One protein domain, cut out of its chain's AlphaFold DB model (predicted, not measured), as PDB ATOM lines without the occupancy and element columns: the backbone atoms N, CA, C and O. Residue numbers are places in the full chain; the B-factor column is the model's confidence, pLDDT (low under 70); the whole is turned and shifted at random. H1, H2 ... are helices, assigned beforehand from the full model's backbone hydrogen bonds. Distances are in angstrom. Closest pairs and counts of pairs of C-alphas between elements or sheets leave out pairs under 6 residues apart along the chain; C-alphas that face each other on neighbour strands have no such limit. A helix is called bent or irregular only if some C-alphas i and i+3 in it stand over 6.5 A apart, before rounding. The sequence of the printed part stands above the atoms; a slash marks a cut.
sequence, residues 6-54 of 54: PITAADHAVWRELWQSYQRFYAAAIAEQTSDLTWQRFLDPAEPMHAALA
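Overview. This is residues 6 to 54 of the 54 residues of an uncharacterized protein of Pseudomonas kunmingensis (UniProt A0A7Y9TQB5). A longer, kinked helix, H1, and a shorter one, H2, run opposite ways as the two arms of a loose U, joined by residues 26 to 31; after H2 the tail, residues 44 to 54, folds back past the beginning of H1. Residues 21 to 27, of which 21 to 25 belong to H1, stick out. The printed part has 49 residues, H1 then H2, no named strand, and is all helix; it is compact, with a radius of gyration of the C-alphas of 11.0 A and spans of 31 by 22 by 15 A.

Along the chain. Find C-alpha 9 at (-26.803, -31.013, 44.355); from there H1, residues 9 to 25, runs 25.2 A. It is irregular, with C-alphas 10 and 13 7.6 A apart, and has a kink of 31 degrees near residue 16. H2, residues 32 to 43, runs 17.3 A to C-alpha 43 at (-23.072, -28.192, 49.797).

Arrangement. Look at Ala 9 and Leu 43, whose C-alphas, the closest of H1 and H2, are 7.2 A apart: the helices are close but not clearly touching. Their lines stand at a steep tilt of 47 degrees, opposite ways. O i to N i+4 pairs are within hydrogen-bond range in 11 of 13 in H1 and 7 of 8 in H2.

Size, cuts and confidence. The two C-alphas farthest apart, those of Ala 27 and Ala 46, are 31.5 A apart. The printed part has no cut, the link from H1 to H2 is short, and no printed residue is under 70 in pLDDT.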
ATOM      1  N   PRO A   6     -27.255 -19.602  44.030       97.94
ATOM      2  CA  PRO A   6     -26.538 -20.684  44.692       97.94
ATOM      3  C   PRO A   6     -26.711 -22.009  43.945       97.94
ATOM      4  O   PRO A   6     -27.765 -22.281  43.354       97.94
ATOM      5  N   ILE A   7     -25.671 -22.833  43.980       98.00
ATOM      6  CA  ILE A   7     -25.743 -24.187  43.436       98.00
ATOM      7  C   ILE A   7     -26.546 -25.117  44.343       98.00
ATOM      8  O   ILE A   7     -26.656 -24.921  45.552       98.00
ATOM      9  N   THR A   8     -27.075 -26.170  43.741       98.00
ATOM     10  CA  THR A   8     -27.725 -27.293  44.409       98.00
ATOM     11  C   THR A   8     -27.025 -28.593  44.022       98.00
ATOM     12  O   THR A   8     -26.241 -28.632  43.073       98.00
ATOM     13  N   ALA A   9     -27.348 -29.697  44.701       98.00
ATOM     14  CA  ALA A   9     -26.803 -31.013  44.355       98.00
ATOM     15  C   ALA A   9     -27.057 -31.414  42.884       98.00
ATOM     16  O   ALA A   9     -26.246 -32.128  42.296       98.00
ATOM     17  N   ALA A  10     -28.147 -30.930  42.276       98.31
ATOM     18  CA  ALA A  10     -28.484 -31.204  40.878       98.31
ATOM     19  C   ALA A  10     -27.533 -30.520  39.877       98.31
ATOM     20  O   ALA A  10     -27.441 -30.946  38.728       98.31
ATOM     21  N   ASP A  11     -26.795 -29.497  40.308       98.50
ATOM     22  CA  ASP A  11     -25.928 -28.701  39.439       98.50
ATOM     23  C   ASP A  11     -24.527 -29.315  39.251       98.50
ATOM     24  O   ASP A  11     -23.690 -28.736  38.555       98.50
ATOM     25  N   HIS A  12     -24.255 -30.492  39.836       98.31
ATOM     26  CA  HIS A  12     -22.915 -31.088  39.852       98.31
ATOM     27  C   HIS A  12     -22.323 -31.256  38.453       98.31
ATOM     28  O   HIS A  12     -21.181 -30.867  38.217       98.31
ATOM     29  N   ALA A  13     -23.105 -31.792  37.512       98.25
ATOM     30  CA  ALA A  13     -22.634 -32.040  36.152       98.25
ATOM     31  C   ALA A  13     -22.235 -30.737  35.438       98.25
ATOM     32  O   ALA A  13     -21.155 -30.659  34.854       98.25
ATOM     33  N   VAL A  14     -23.070 -29.698  35.557       97.94
ATOM     34  CA  VAL A  14     -22.830 -28.383  34.944       97.94
ATOM     35  C   VAL A  14     -21.591 -27.727  35.552       97.94
ATOM     36  O   VAL A  14     -20.700 -27.278  34.832       97.94
ATOM     37  N   TRP A  15     -21.487 -27.722  36.883       98.44
ATOM     38  CA  TRP A  15     -20.310 -27.194  37.569       98.44
ATOM     39  C   TRP A  15     -19.033 -27.948  37.175       98.44
ATOM     40  O   TRP A  15     -18.000 -27.322  36.927       98.44
ATOM     41  N   ARG A  16     -19.092 -29.282  37.071       98.12
ATOM     42  CA  ARG A  16     -17.932 -30.120  36.741       98.12
ATOM     43  C   ARG A  16     -17.389 -29.807  35.351       98.12
ATOM     44  O   ARG A  16     -16.171 -29.735  35.188       98.12
ATOM     45  N   GLU A  17     -18.262 -29.583  34.373       98.19
ATOM     46  CA  GLU A  17     -17.872 -29.220  33.008       98.19
ATOM     47  C   GLU A  17     -17.146 -27.864  32.958       98.19
ATOM     48  O   GLU A  17     -16.072 -27.737  32.350       98.19
ATOM     49  N   LEU A  18     -17.686 -26.861  33.657       98.25
ATOM     50  CA  LEU A  18     -17.070 -25.538  33.777       98.25
ATOM     51  C   LEU A  18     -15.724 -25.617  34.501       98.25
ATOM     52  O   LEU A  18     -14.728 -25.057  34.036       98.25
ATOM     53  N   TRP A  19     -15.664 -26.369  35.600       98.19
ATOM     54  CA  TRP A  19     -14.451 -26.557  36.387       98.19
ATOM     55  C   TRP A  19     -13.337 -27.246  35.591       98.19
ATOM     56  O   TRP A  19     -12.181 -26.827  35.644       98.19
ATOM     57  N   GLN A  20     -13.665 -28.264  34.794       98.25
ATOM     58  CA  GLN A  20     -12.695 -28.900  33.899       98.25
ATOM     59  C   GLN A  20     -12.219 -27.947  32.794       98.25
ATOM     60  O   GLN A  20     -11.041 -27.956  32.439       98.25
ATOM     61  N   SER A  21     -13.108 -27.110  32.254       98.25
ATOM     62  CA  SER A  21     -12.734 -26.091  31.264       98.25
ATOM     63  C   SER A  21     -11.782 -25.051  31.853       98.25
ATOM     64  O   SER A  21     -10.784 -24.712  31.220       98.25
ATOM     65  N   TYR A  22     -12.035 -24.620  33.090       98.31
ATOM     66  CA  TYR A  22     -11.153 -23.731  33.843       98.31
ATOM     67  C   TYR A  22      -9.766 -24.351  34.064       98.31
ATOM     68  O   TYR A  22      -8.752 -23.714  33.782       98.31
ATOM     69  N   GLN A  23      -9.708 -25.619  34.485       98.38
ATOM     70  CA  GLN A  23      -8.444 -26.341  34.643       98.38
ATOM     71  C   GLN A  23      -7.659 -26.429  33.332       98.38
ATOM     72  O   GLN A  23      -6.470 -26.120  33.316       98.38
ATOM     73  N   ARG A  24      -8.320 -26.787  32.220       98.44
ATOM     74  CA  ARG A  24      -7.685 -26.836  30.892       98.44
ATOM     75  C   ARG A  24      -7.130 -25.481  30.473       98.44
ATOM     76  O   ARG A  24      -6.009 -25.424  29.979       98.44
ATOM     77  N   PHE A  25      -7.888 -24.408  30.687       98.44
ATOM     78  CA  PHE A  25      -7.455 -23.052  30.360       98.44
ATOM     79  C   PHE A  25      -6.175 -22.661  31.112       98.44
ATOM     80  O   PHE A  25      -5.256 -22.112  30.511       98.44
ATOM     81  N   TYR A  26      -6.078 -23.011  32.396       98.50
ATOM     82  CA  TYR A  26      -4.882 -22.769  33.210       98.50
ATOM     83  C   TYR A  26      -3.810 -23.866  33.110       98.50
ATOM     84  O   TYR A  26      -2.817 -23.800  33.831       98.50
ATOM     85  N   ALA A  27      -3.997 -24.875  32.251       98.19
ATOM     86  CA  ALA A  27      -3.153 -26.072  32.182       98.19
ATOM     87  C   ALA A  27      -2.914 -26.735  33.560       98.19
ATOM     88  O   ALA A  27      -1.860 -27.317  33.818       98.19
ATOM     89  N   ALA A  28      -3.899 -26.641  34.454       98.06
ATOM     90  CA  ALA A  28      -3.860 -27.241  35.777       98.06
ATOM     91  C   ALA A  28      -4.333 -28.699  35.712       98.06
ATOM     92  O   ALA A  28      -5.311 -29.017  35.035       98.06
ATOM     93  N   ALA A  29      -3.668 -29.575  36.463       95.88
ATOM     94  CA  ALA A  29      -4.076 -30.964  36.640       95.88
ATOM     95  C   ALA A  29      -4.488 -31.180  38.099       95.88
ATOM     96  O   ALA A  29      -3.649 -31.446  38.958       95.88
ATOM     97  N   ILE A  30      -5.781 -31.022  38.389       97.56
ATOM     98  CA  ILE A  30      -6.326 -31.240  39.732       97.56
ATOM     99  C   ILE A  30      -6.911 -32.649  39.786       97.56
ATOM    100  O   ILE A  30      -7.693 -33.042  38.920       97.56
ATOM    101  N   ALA A  31      -6.539 -33.409  40.816       98.06
ATOM    102  CA  ALA A  31      -7.050 -34.758  41.018       98.06
ATOM    103  C   ALA A  31      -8.587 -34.764  41.117       98.06
ATOM    104  O   ALA A  31      -9.201 -33.850  41.677       98.06
ATOM    105  N   GLU A  32      -9.211 -35.819  40.594       97.06
ATOM    106  CA  GLU A  32     -10.667 -35.978  40.616       97.06
ATOM    107  C   GLU A  32     -11.219 -35.925  42.043       97.06
ATOM    108  O   GLU A  32     -12.082 -35.100  42.323       97.06
ATOM    109  N   GLN A  33     -10.597 -36.656  42.971       98.06
ATOM    110  CA  GLN A  33     -10.972 -36.655  44.386       98.06
ATOM    111  C   GLN A  33     -10.950 -35.254  45.020       98.06
ATOM    112  O   GLN A  33     -11.792 -34.940  45.858       98.06
ATOM    113  N   THR A  34     -10.008 -34.388  44.625       98.31
ATOM    114  CA  THR A  34      -9.977 -32.997  45.099       98.31
ATOM    115  C   THR A  34     -11.169 -32.214  44.562       98.31
ATOM    116  O   THR A  34     -11.781 -31.461  45.308       98.31
ATOM    117  N   SER A  35     -11.527 -32.414  43.290       98.06
ATOM    118  CA  SER A  35     -12.706 -31.771  42.700       98.06
ATOM    119  C   SER A  35     -14.001 -32.243  43.369       98.06
ATOM    120  O   SER A  35     -14.863 -31.415  43.657       98.06
ATOM    121  N   ASP A  36     -14.110 -33.536  43.672       98.12
ATOM    122  CA  ASP A  36     -15.279 -34.115  44.340       98.12
ATOM    123  C   ASP A  36     -15.414 -33.612  45.782       98.12
ATOM    124  O   ASP A  36     -16.506 -33.250  46.221       98.12
ATOM    125  N   LEU A  37     -14.299 -33.519  46.517       98.50
ATOM    126  CA  LEU A  37     -14.286 -32.944  47.861       98.50
ATOM    127  C   LEU A  37     -14.665 -31.459  47.840       98.50
ATOM    128  O   LEU A  37     -15.441 -31.005  48.679       98.50
ATOM    129  N   THR A  38     -14.141 -30.691  46.881       98.44
ATOM    130  CA  THR A  38     -14.527 -29.288  46.689       98.44
ATOM    131  C   THR A  38     -16.029 -29.161  46.440       98.44
ATOM    132  O   THR A  38     -16.663 -28.306  47.052       98.44
ATOM    133  N   TRP A  39     -16.608 -30.035  45.611       98.50
ATOM    134  CA  TRP A  39     -18.050 -30.064  45.372       98.50
ATOM    135  C   TRP A  39     -18.852 -30.328  46.651       98.50
ATOM    136  O   TRP A  39     -19.774 -29.578  46.964       98.50
ATOM    137  N   GLN A  40     -18.476 -31.355  47.419       98.38
ATOM    138  CA  GLN A  40     -19.142 -31.692  48.683       98.38
ATOM    139  C   GLN A  40     -19.119 -30.518  49.665       98.38
ATOM    140  O   GLN A  40     -20.140 -30.190  50.261       98.38
ATOM    141  N   ARG A  41     -17.974 -29.843  49.775       98.50
ATOM    142  CA  ARG A  41     -17.785 -28.685  50.653       98.50
ATOM    143  C   ARG A  41     -18.651 -27.484  50.272       98.50
ATOM    144  O   ARG A  41     -19.043 -26.743  51.159       98.50
ATOM    145  N   PHE A  42     -19.007 -27.297  48.998       98.44
ATOM    146  CA  PHE A  42     -19.959 -26.240  48.629       98.44
ATOM    147  C   PHE A  42     -21.392 -26.504  49.108       98.44
ATOM    148  O   PHE A  42     -22.187 -25.568  49.189       98.44
ATOM    149  N   LEU A  43     -21.739 -27.769  49.364       98.06
ATOM    150  CA  LEU A  43     -23.072 -28.192  49.797       98.06
ATOM    151  C   LEU A  43     -23.168 -28.382  51.317       98.06
ATOM    152  O   LEU A  43     -24.271 -28.570  51.831       98.06
ATOM    153  N   ASP A  44     -22.041 -28.350  52.030       98.19
ATOM    154  CA  ASP A  44     -22.002 -28.476  53.483       98.19
ATOM    155  C   ASP A  44     -22.324 -27.121  54.145       98.19
ATOM    156  O   ASP A  44     -21.550 -26.172  54.003       98.19
ATOM    157  N   PRO A  45     -23.434 -26.995  54.898       96.19
ATOM    158  CA  PRO A  45     -23.782 -25.745  55.573       96.19
ATOM    159  C   PRO A  45     -22.809 -25.353  56.696       96.19
ATOM    160  O   PRO A  45     -22.838 -24.204  57.135       96.19
ATOM    161  N   ALA A  46     -21.983 -26.279  57.194       97.69
ATOM    162  CA  ALA A  46     -20.967 -25.999  58.206       97.69
ATOM    163  C   ALA A  46     -19.647 -25.484  57.605       97.69
ATOM    164  O   ALA A  46     -18.803 -24.961  58.337       97.69
ATOM    165  N   GLU A  47     -19.458 -25.611  56.292       97.38
ATOM    166  CA  GLU A  47     -18.261 -25.147  55.603       97.38
ATOM    167  C   GLU A  47     -18.455 -23.696  55.114       97.38
ATOM    168  O   GLU A  47     -19.390 -23.409  54.364       97.38
ATOM    169  N   PRO A  48     -17.560 -22.752  55.462       97.00
ATOM    170  CA  PRO A  48     -17.631 -21.367  54.995       97.00
ATOM    171  C   PRO A  48     -17.105 -21.213  53.552       97.00
ATOM    172  O   PRO A  48     -16.307 -20.322  53.255       97.00
ATOM    173  N   MET A  49     -17.517 -22.105  52.650       97.62
ATOM    174  CA  MET A  49     -17.134 -22.131  51.240       97.62
ATOM    175  C   MET A  49     -18.389 -22.249  50.376       97.62
ATOM    176  O   MET A  49     -19.215 -23.134  50.572       97.62
ATOM    177  N   HIS A  50     -18.536 -21.363  49.392       96.50
ATOM    178  CA  HIS A  50     -19.767 -21.243  48.610       96.50
ATOM    179  C   HIS A  50     -19.484 -21.232  47.106       96.50
ATOM    180  O   HIS A  50     -18.395 -20.856  46.672       96.50
ATOM    181  N   ALA A  51     -20.490 -21.601  46.315       97.75
ATOM    182  CA  ALA A  51     -20.468 -21.516  44.860       97.75
ATOM    183  C   ALA A  51     -21.833 -21.078  44.306       97.75
ATOM    184  O   ALA A  51     -22.881 -21.304  44.915       97.75
ATOM    185  N   ALA A  52     -21.806 -20.446  43.135       97.81
ATOM    186  CA  ALA A  52     -22.983 -19.980  42.413       97.81
ATOM    187  C   ALA A  52     -22.805 -20.205  40.905       97.81
ATOM    188  O   ALA A  52     -21.675 -20.277  40.414       97.81
ATOM    189  N   LEU A  53     -23.918 -20.304  40.183       96.31
ATOM    190  CA  LEU A  53     -23.977 -20.372  38.720       96.31
ATOM    191  C   LEU A  53     -24.807 -19.204  38.181       96.31
ATOM    192  O   LEU A  53     -25.604 -18.642  38.931       96.31
ATOM    193  N   ALA A  54     -24.595 -18.857  36.910       92.69
ATOM    194  CA  ALA A  54     -25.248 -17.766  36.186       92.69
ATOM    195  C   ALA A  54     -25.973 -18.282  34.935       92.69
ATOM    196  O   ALA A  54     -25.518 -19.323  34.403       92.69
TER     197      ALA A  54